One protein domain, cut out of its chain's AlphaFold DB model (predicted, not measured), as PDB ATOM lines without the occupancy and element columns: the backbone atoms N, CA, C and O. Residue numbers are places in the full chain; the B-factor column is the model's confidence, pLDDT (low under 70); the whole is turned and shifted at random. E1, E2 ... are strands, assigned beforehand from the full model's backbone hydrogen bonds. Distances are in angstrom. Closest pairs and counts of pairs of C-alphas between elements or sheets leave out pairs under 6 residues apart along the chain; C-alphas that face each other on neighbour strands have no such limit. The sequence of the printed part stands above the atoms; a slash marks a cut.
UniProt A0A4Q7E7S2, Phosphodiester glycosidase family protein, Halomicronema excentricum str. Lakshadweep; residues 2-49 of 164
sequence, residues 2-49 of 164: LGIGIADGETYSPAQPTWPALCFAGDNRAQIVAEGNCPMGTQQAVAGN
ATOM      1  N   LEU A   2       6.289  45.054 -25.839       86.88
ATOM      2  CA  LEU A   2       6.928  43.790 -25.463       86.88
ATOM      3  C   LEU A   2       6.082  43.131 -24.373       86.88
ATOM      4  O   LEU A   2       5.634  43.824 -23.465       86.88
ATOM      5  N   GLY A   3       5.855  41.826 -24.504       93.25
ATOM      6  CA  GLY A   3       4.945  41.072 -23.643       93.25
ATOM      7  C   GLY A   3       3.455  41.279 -23.952       93.25
ATOM      8  O   GLY A   3       3.075  41.971 -24.905       93.25
ATOM      9  N   ILE A   4       2.618  40.621 -23.147       95.94
ATOM     10  CA  ILE A   4       1.168  40.585 -23.338       95.94
ATOM     11  C   ILE A   4       0.525  41.959 -23.104       95.94
ATOM     12  O   ILE A   4       0.889  42.689 -22.181       95.94
ATOM     13  N   GLY A   5      -0.453  42.285 -23.943       96.88
ATOM     14  CA  GLY A   5      -1.307  43.458 -23.804       96.88
ATOM     15  C   GLY A   5      -2.739  43.063 -24.126       96.88
ATOM     16  O   GLY A   5      -3.012  42.653 -25.255       96.88
ATOM     17  N   ILE A   6      -3.630  43.164 -23.141       97.56
ATOM     18  CA  ILE A   6      -5.063  42.877 -23.296       97.56
ATOM     19  C   ILE A   6      -5.838  44.132 -22.913       97.56
ATOM     20  O   ILE A   6      -5.546  44.725 -21.873       97.56
ATOM     21  N   ALA A   7      -6.814  44.505 -23.735       97.00
ATOM     22  CA  ALA A   7      -7.789  45.536 -23.410       97.00
ATOM     23  C   ALA A   7      -9.195  45.060 -23.780       97.00
ATOM     24  O   ALA A   7      -9.412  44.557 -24.878       97.00
ATOM     25  N   ASP A   8     -10.128  45.185 -22.841       95.81
ATOM     26  CA  ASP A   8     -11.529  44.768 -22.978       95.81
ATOM     27  C   ASP A   8     -11.706  43.304 -23.432       95.81
ATOM     28  O   ASP A   8     -12.651  42.946 -24.131       95.81
ATOM     29  N   GLY A   9     -10.788  42.436 -22.998       96.50
ATOM     30  CA  GLY A   9     -10.744  41.017 -23.368       96.50
ATOM     31  C   GLY A   9     -10.107  40.734 -24.735       96.50
ATOM     32  O   GLY A   9      -9.882  39.571 -25.075       96.50
ATOM     33  N   GLU A  10      -9.756  41.761 -25.509       96.75
ATOM     34  CA  GLU A  10      -9.055  41.621 -26.784       96.75
ATOM     35  C   GLU A  10      -7.537  41.668 -26.592       96.75
ATOM     36  O   GLU A  10      -6.999  42.518 -25.883       96.75
ATOM     37  N   THR A  11      -6.815  40.753 -27.245       96.44
ATOM     38  CA  THR A  11      -5.347  40.709 -27.189       96.44
ATOM     39  C   THR A  11      -4.735  41.584 -28.283       96.44
ATOM     40  O   THR A  11      -4.880  41.296 -29.469       96.44
ATOM     41  N   TYR A  12      -3.986  42.609 -27.881       95.81
ATOM     42  CA  TYR A  12      -3.287  43.548 -28.769       95.81
ATOM     43  C   TYR A  12      -1.812  43.190 -28.974       95.81
ATOM     44  O   TYR A  12      -1.224  43.513 -30.008       95.81
ATOM     45  N   SER A  13      -1.197  42.514 -28.003       95.25
ATOM     46  CA  SER A  13       0.135  41.927 -28.149       95.25
ATOM     47  C   SER A  13       0.221  40.575 -27.444       95.25
ATOM     48  O   SER A  13      -0.342  40.419 -26.359       95.25
ATOM     49  N   PRO A  14       0.901  39.584 -28.048       93.06
ATOM     50  CA  PRO A  14       0.981  38.242 -27.487       93.06
ATOM     51  C   PRO A  14       1.901  38.197 -26.264       93.06
ATOM     52  O   PRO A  14       2.843  38.987 -26.145       93.06
ATOM     53  N   ALA A  15       1.666  37.217 -25.387       92.88
ATOM     54  CA  ALA A  15       2.619  36.869 -24.341       92.88
ATOM     55  C   ALA A  15       3.981  36.510 -24.943       92.88
ATOM     56  O   ALA A  15       4.079  35.957 -26.042       92.88
ATOM     57  N   GLN A  16       5.037  36.831 -24.205       89.12
ATOM     58  CA  GLN A  16       6.394  36.425 -24.537       89.12
ATOM     59  C   GLN A  16       6.940  35.593 -23.381       89.12
ATOM     60  O   GLN A  16       6.697  35.956 -22.228       89.12
ATOM     61  N   PRO A  17       7.694  34.516 -23.666       81.31
ATOM     62  CA  PRO A  17       8.382  33.767 -22.624       81.31
ATOM     63  C   PRO A  17       9.176  34.717 -21.728       81.31
ATOM     64  O   PRO A  17       9.754  35.675 -22.234       81.31
ATOM     65  N   THR A  18       9.187  34.448 -20.422       85.12
ATOM     66  CA  THR A  18       9.919  35.212 -19.392       85.12
ATOM     67  C   THR A  18       9.462  36.656 -19.147       85.12
ATOM     68  O   THR A  18      10.103  37.346 -18.359       85.12
ATOM     69  N   TRP A  19       8.394  37.139 -19.794       93.25
ATOM     70  CA  TRP A  19       7.824  38.460 -19.506       93.25
ATOM     71  C   TRP A  19       6.647  38.327 -18.539       93.25
ATOM     72  O   TRP A  19       5.578  37.879 -18.961       93.25
ATOM     73  N   PRO A  20       6.800  38.723 -17.265       96.06
ATOM     74  CA  PRO A  20       5.692  38.701 -16.327       96.06
ATOM     75  C   PRO A  20       4.621  39.727 -16.704       96.06
ATOM     76  O   PRO A  20       4.896  40.731 -17.364       96.06
ATOM     77  N   ALA A  21       3.386  39.501 -16.266       97.62
ATOM     78  CA  ALA A  21       2.268  40.388 -16.563       97.62
ATOM     79  C   ALA A  21       1.365  40.607 -15.355       97.62
ATOM     80  O   ALA A  21       1.175  39.708 -14.539       97.62
ATOM     81  N   LEU A  22       0.794  41.806 -15.284       98.19
ATOM     82  CA  LEU A  22      -0.323  42.144 -14.416       98.19
ATOM     83  C   LEU A  22      -1.609  41.936 -15.215       98.19
ATOM     84  O   LEU A  22      -1.794  42.570 -16.254       98.19
ATOM     85  N   CYS A  23      -2.476  41.055 -14.731       98.00
ATOM     86  CA  CYS A  23      -3.734  40.684 -15.366       98.00
ATOM     87  C   CYS A  23      -4.901  41.058 -14.443       98.00
ATOM     88  O   CYS A  23      -4.822  40.860 -13.231       98.00
ATOM     89  N   PHE A  24      -6.000  41.535 -15.020       97.88
ATOM     90  CA  PHE A  24      -7.236  41.857 -14.312       97.88
ATOM     91  C   PHE A  24      -8.378  40.993 -14.837       97.88
ATOM     92  O   PHE A  24      -8.661  40.987 -16.039       97.88
ATOM     93  N   ALA A  25      -9.036  40.263 -13.940       95.19
ATOM     94  CA  ALA A  25     -10.233  39.493 -14.255       95.19
ATOM     95  C   ALA A  25     -11.466  40.405 -14.414       95.19
ATOM     96  O   ALA A  25     -11.451  41.574 -14.029       95.19
ATOM     97  N   GLY A  26     -12.558  39.865 -14.966       92.94
ATOM     98  CA  GLY A  26     -13.810  40.612 -15.157       92.94
ATOM     99  C   GLY A  26     -14.510  41.067 -13.871       92.94
ATOM    100  O   GLY A  26     -15.373  41.937 -13.928       92.94
ATOM    101  N   ASP A  27     -14.126  40.522 -12.716       93.25
ATOM    102  CA  ASP A  27     -14.568  40.960 -11.388       93.25
ATOM    103  C   ASP A  27     -13.599  41.960 -10.726       93.25
ATOM    104  O   ASP A  27     -13.697  42.216  -9.529       93.25
ATOM    105  N   ASN A  28     -12.686  42.547 -11.509       92.12
ATOM    106  CA  ASN A  28     -11.645  43.493 -11.094       92.12
ATOM    107  C   ASN A  28     -10.568  42.928 -10.156       92.12
ATOM    108  O   ASN A  28      -9.748  43.704  -9.664       92.12
ATOM    109  N   ARG A  29     -10.495  41.606  -9.948       95.62
ATOM    110  CA  ARG A  29      -9.357  41.022  -9.229       95.62
ATOM    111  C   ARG A  29      -8.079  41.109 -10.054       95.62
ATOM    112  O   ARG A  29      -8.047  40.697 -11.218       95.62
ATOM    113  N   ALA A  30      -7.025  41.616  -9.427       97.56
ATOM    114  CA  ALA A  30      -5.684  41.683  -9.981       97.56
ATOM    115  C   ALA A  30      -4.890  40.412  -9.652       97.56
ATOM    116  O   ALA A  30      -5.033  39.825  -8.583       97.56
ATOM    117  N   GLN A  31      -4.014  40.007 -10.566       97.56
ATOM    118  CA  GLN A  31      -3.039  38.939 -10.350       97.56
ATOM    119  C   GLN A  31      -1.778  39.203 -11.170       97.56
ATOM    120  O   GLN A  31      -1.847  39.774 -12.262       97.56
ATOM    121  N   ILE A  32      -0.627  38.759 -10.670       98.06
ATOM    122  CA  ILE A  32       0.644  38.821 -11.397       98.06
ATOM    123  C   ILE A  32       1.058  37.403 -11.788       98.06
ATOM    124  O   ILE A  32       1.133  36.515 -10.942       98.06
ATOM    125  N   VAL A  33       1.353  37.203 -13.072       95.88
ATOM    126  CA  VAL A  33       1.815  35.925 -13.630       95.88
ATOM    127  C   VAL A  33       3.251  36.051 -14.130       95.88
ATOM    128  O   VAL A  33       3.590  37.029 -14.793       95.88
ATOM    129  N   ALA A  34       4.097  35.058 -13.847       92.50
ATOM    130  CA  ALA A  34       5.531  35.102 -14.159       92.50
ATOM    131  C   ALA A  34       5.860  35.038 -15.666       92.50
ATOM    132  O   ALA A  34       6.830  35.640 -16.116       92.50
ATOM    133  N   GLU A  35       5.054  34.326 -16.454       89.56
ATOM    134  CA  GLU A  35       5.340  34.043 -17.873       89.56
ATOM    135  C   GLU A  35       4.394  34.769 -18.843       89.56
ATOM    136  O   GLU A  35       4.305  34.421 -20.018       89.56
ATOM    137  N   GLY A  36       3.624  35.739 -18.346       90.12
ATOM    138  CA  GLY A  36       2.702  36.524 -19.170       90.12
ATOM    139  C   GLY A  36       1.449  35.768 -19.624       90.12
ATOM    140  O   GLY A  36       0.598  36.344 -20.298       90.12
ATOM    141  N   ASN A  37       1.303  34.500 -19.234       92.81
ATOM    142  CA  ASN A  37       0.134  33.672 -19.516       92.81
ATOM    143  C   ASN A  37      -1.036  34.079 -18.607       92.81
ATOM    144  O   ASN A  37      -1.301  33.437 -17.590       92.81
ATOM    145  N   CYS A  38      -1.713  35.177 -18.948       95.56
ATOM    146  CA  CYS A  38      -2.899  35.619 -18.223       95.56
ATOM    147  C   CYS A  38      -4.028  34.570 -18.322       95.56
ATOM    148  O   CYS A  38      -4.250  34.014 -19.403       95.56
ATOM    149  N   PRO A  39      -4.779  34.308 -17.237       95.12
ATOM    150  CA  PRO A  39      -5.891  33.362 -17.260       95.12
ATOM    151  C   PRO A  39      -6.999  33.730 -18.248       95.12
ATOM    152  O   PRO A  39      -7.220  34.899 -18.576       95.12
ATOM    153  N   MET A  40      -7.747  32.713 -18.678       93.81
ATOM    154  CA  MET A  40      -8.944  32.899 -19.497       93.81
ATOM    155  C   MET A  40      -9.949  33.819 -18.785       93.81
ATOM    156  O   MET A  40     -10.166  33.687 -17.583       93.81
ATOM    157  N   GLY A  41     -10.562  34.746 -19.526       93.81
ATOM    158  CA  GLY A  41     -11.466  35.756 -18.957       93.81
ATOM    159  C   GLY A  41     -10.759  36.982 -18.363       93.81
ATOM    160  O   GLY A  41     -11.400  37.800 -17.706       93.81
ATOM    161  N   THR A  42      -9.446  37.124 -18.583       97.44
ATOM    162  CA  THR A  42      -8.729  38.379 -18.320       97.44
ATOM    163  C   THR A  42      -9.279  39.485 -19.219       97.44
ATOM    164  O   THR A  42      -9.288  39.344 -20.440       97.44
ATOM    165  N   GLN A  43      -9.698  40.595 -18.614       97.56
ATOM    166  CA  GLN A  43     -10.230  41.760 -19.318       97.56
ATOM    167  C   GLN A  43      -9.148  42.780 -19.653       97.56
ATOM    168  O   GLN A  43      -9.204  43.395 -20.710       97.56
ATOM    169  N   GLN A  44      -8.173  42.969 -18.764       97.75
ATOM    170  CA  GLN A  44      -7.079  43.919 -18.959       97.75
ATOM    171  C   GLN A  44      -5.760  43.232 -18.615       97.75
ATOM    172  O   GLN A  44      -5.693  42.488 -17.635       97.75
ATOM    173  N   ALA A  45      -4.707  43.476 -19.387       97.56
ATOM    174  CA  ALA A  45      -3.375  42.995 -19.048       97.56
ATOM    175  C   ALA A  45      -2.283  43.931 -19.548       97.56
ATOM    176  O   ALA A  45      -2.359  44.460 -20.659       97.56
ATOM    177  N   VAL A  46      -1.234  44.066 -18.743       97.25
ATOM    178  CA  VAL A  46      -0.018  44.787 -19.108       97.25
ATOM    179  C   VAL A  46       1.210  44.007 -18.661       97.25
ATOM    180  O   VAL A  46       1.313  43.568 -17.514       97.25
ATOM    181  N   ALA A  47       2.157  43.833 -19.576       96.88
ATOM    182  CA  ALA A  47       3.439  43.225 -19.264       96.88
ATOM    183  C   ALA A  47       4.341  44.163 -18.445       96.88
ATOM    184  O   ALA A  47       4.424  45.367 -18.696       96.88
ATOM    185  N   GLY A  48       5.058  43.574 -17.493       95.12
ATOM    186  CA  GLY A  48       6.222  44.159 -16.838       95.12
ATOM    187  C   GLY A  48       7.487  43.410 -17.246       95.12
ATOM    188  O   GLY A  48       7.441  42.473 -18.039       95.12
ATOM    189  N   ASN A  49       8.635  43.812 -16.711       92.56
ATOM    190  CA  ASN A  49       9.919  43.192 -17.061       92.56
ATOM    191  C   ASN A  49      10.515  42.320 -15.946       92.56
ATOM    192  O   ASN A  49      11.413  41.535 -16.229       92.56
TER     193      ASN A  49
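This is residues 2 to 49 of the 164 residues of the protein "Phosphodiester glycosidase family protein" of Halomicronema excentricum str. Lakshadweep (UniProt A0A4Q7E7S2). One small five-stranded antiparallel sheet makes this domain: a hairpin, E1 and E2, and a second hairpin, E3 and E4, stand side by side, with the last strand, E5, set between them in the middle. The stretch from 34 to 41 loops over one face of the sheet, the other face is bare, and residues 14 to 20 swing round one end of the strands. The printed part has 48 residues with five named strands, E1 to E5 along the chain, no named helix, and the sheet order E2 - E1 - E5 - E3 - E4. The class is all strand, though under half of the residues, 22 of 48, are in named elements. The whole is compact, with a radius of gyration of the C-alphas of 9.1 A and spans of 26 by 19 by 14 A.

The inner strand E5, residues 42 to 47, has E3, residues 21 to 25, as an antiparallel neighbour, their directions at 167 degrees. C-alphas 47 and 21 face each other at 4.1 A, and N 24 and O 44 are within hydrogen-bond range at 2.8 A. E5's other neighbour is E1, residues 5 to 7, antiparallel at 147 degrees; C-alphas 6 and 45 face each other at 4.6 A, and N 45 and O 6 are 2.9 A apart, within hydrogen-bond range. E1 forms a hairpin with the edge strand E2, residues 10 to 13, antiparallel at 155 degrees; C-alphas 11 and 6 face each other at 4.5 A, with N 12 and O 5 within hydrogen-bond range at 2.8 A. E3 forms a hairpin with the other edge strand, E4, residues 30 to 33, antiparallel at 142 degrees; C-alphas 22 and 32 face each other at 4.6 A, with N 31 and O 23 within hydrogen-bond range at 2.9 A. E2 and E4 are apart, and so are E1 and E4. The sheet is only just strongly twisted, its C-alphas lying up to 4.3 A off its best plane.

E5, the longest strand with six residues, measures 13.1 A from C-alpha 42 at (-8.729, 38.379, -18.320) to C-alpha 47 at (3.439, 43.225, -19.264). E3 measures 12.7 A, E4 10.1 A, E2 9.3 A and E1 6.8 A. E1 begins at C-alpha 5, (-1.307, 43.458, -23.804).

The two C-alphas farthest apart are those of Pro 17 and Asp 27, 26.5 A. The printed part has no cut. The links E1 to E2 and E3 to E4 are tight, those from E2 to E3 and E4 to E5 short, and none is long. The mean pLDDT of the printed part is 94.6, and no printed residue is under 70.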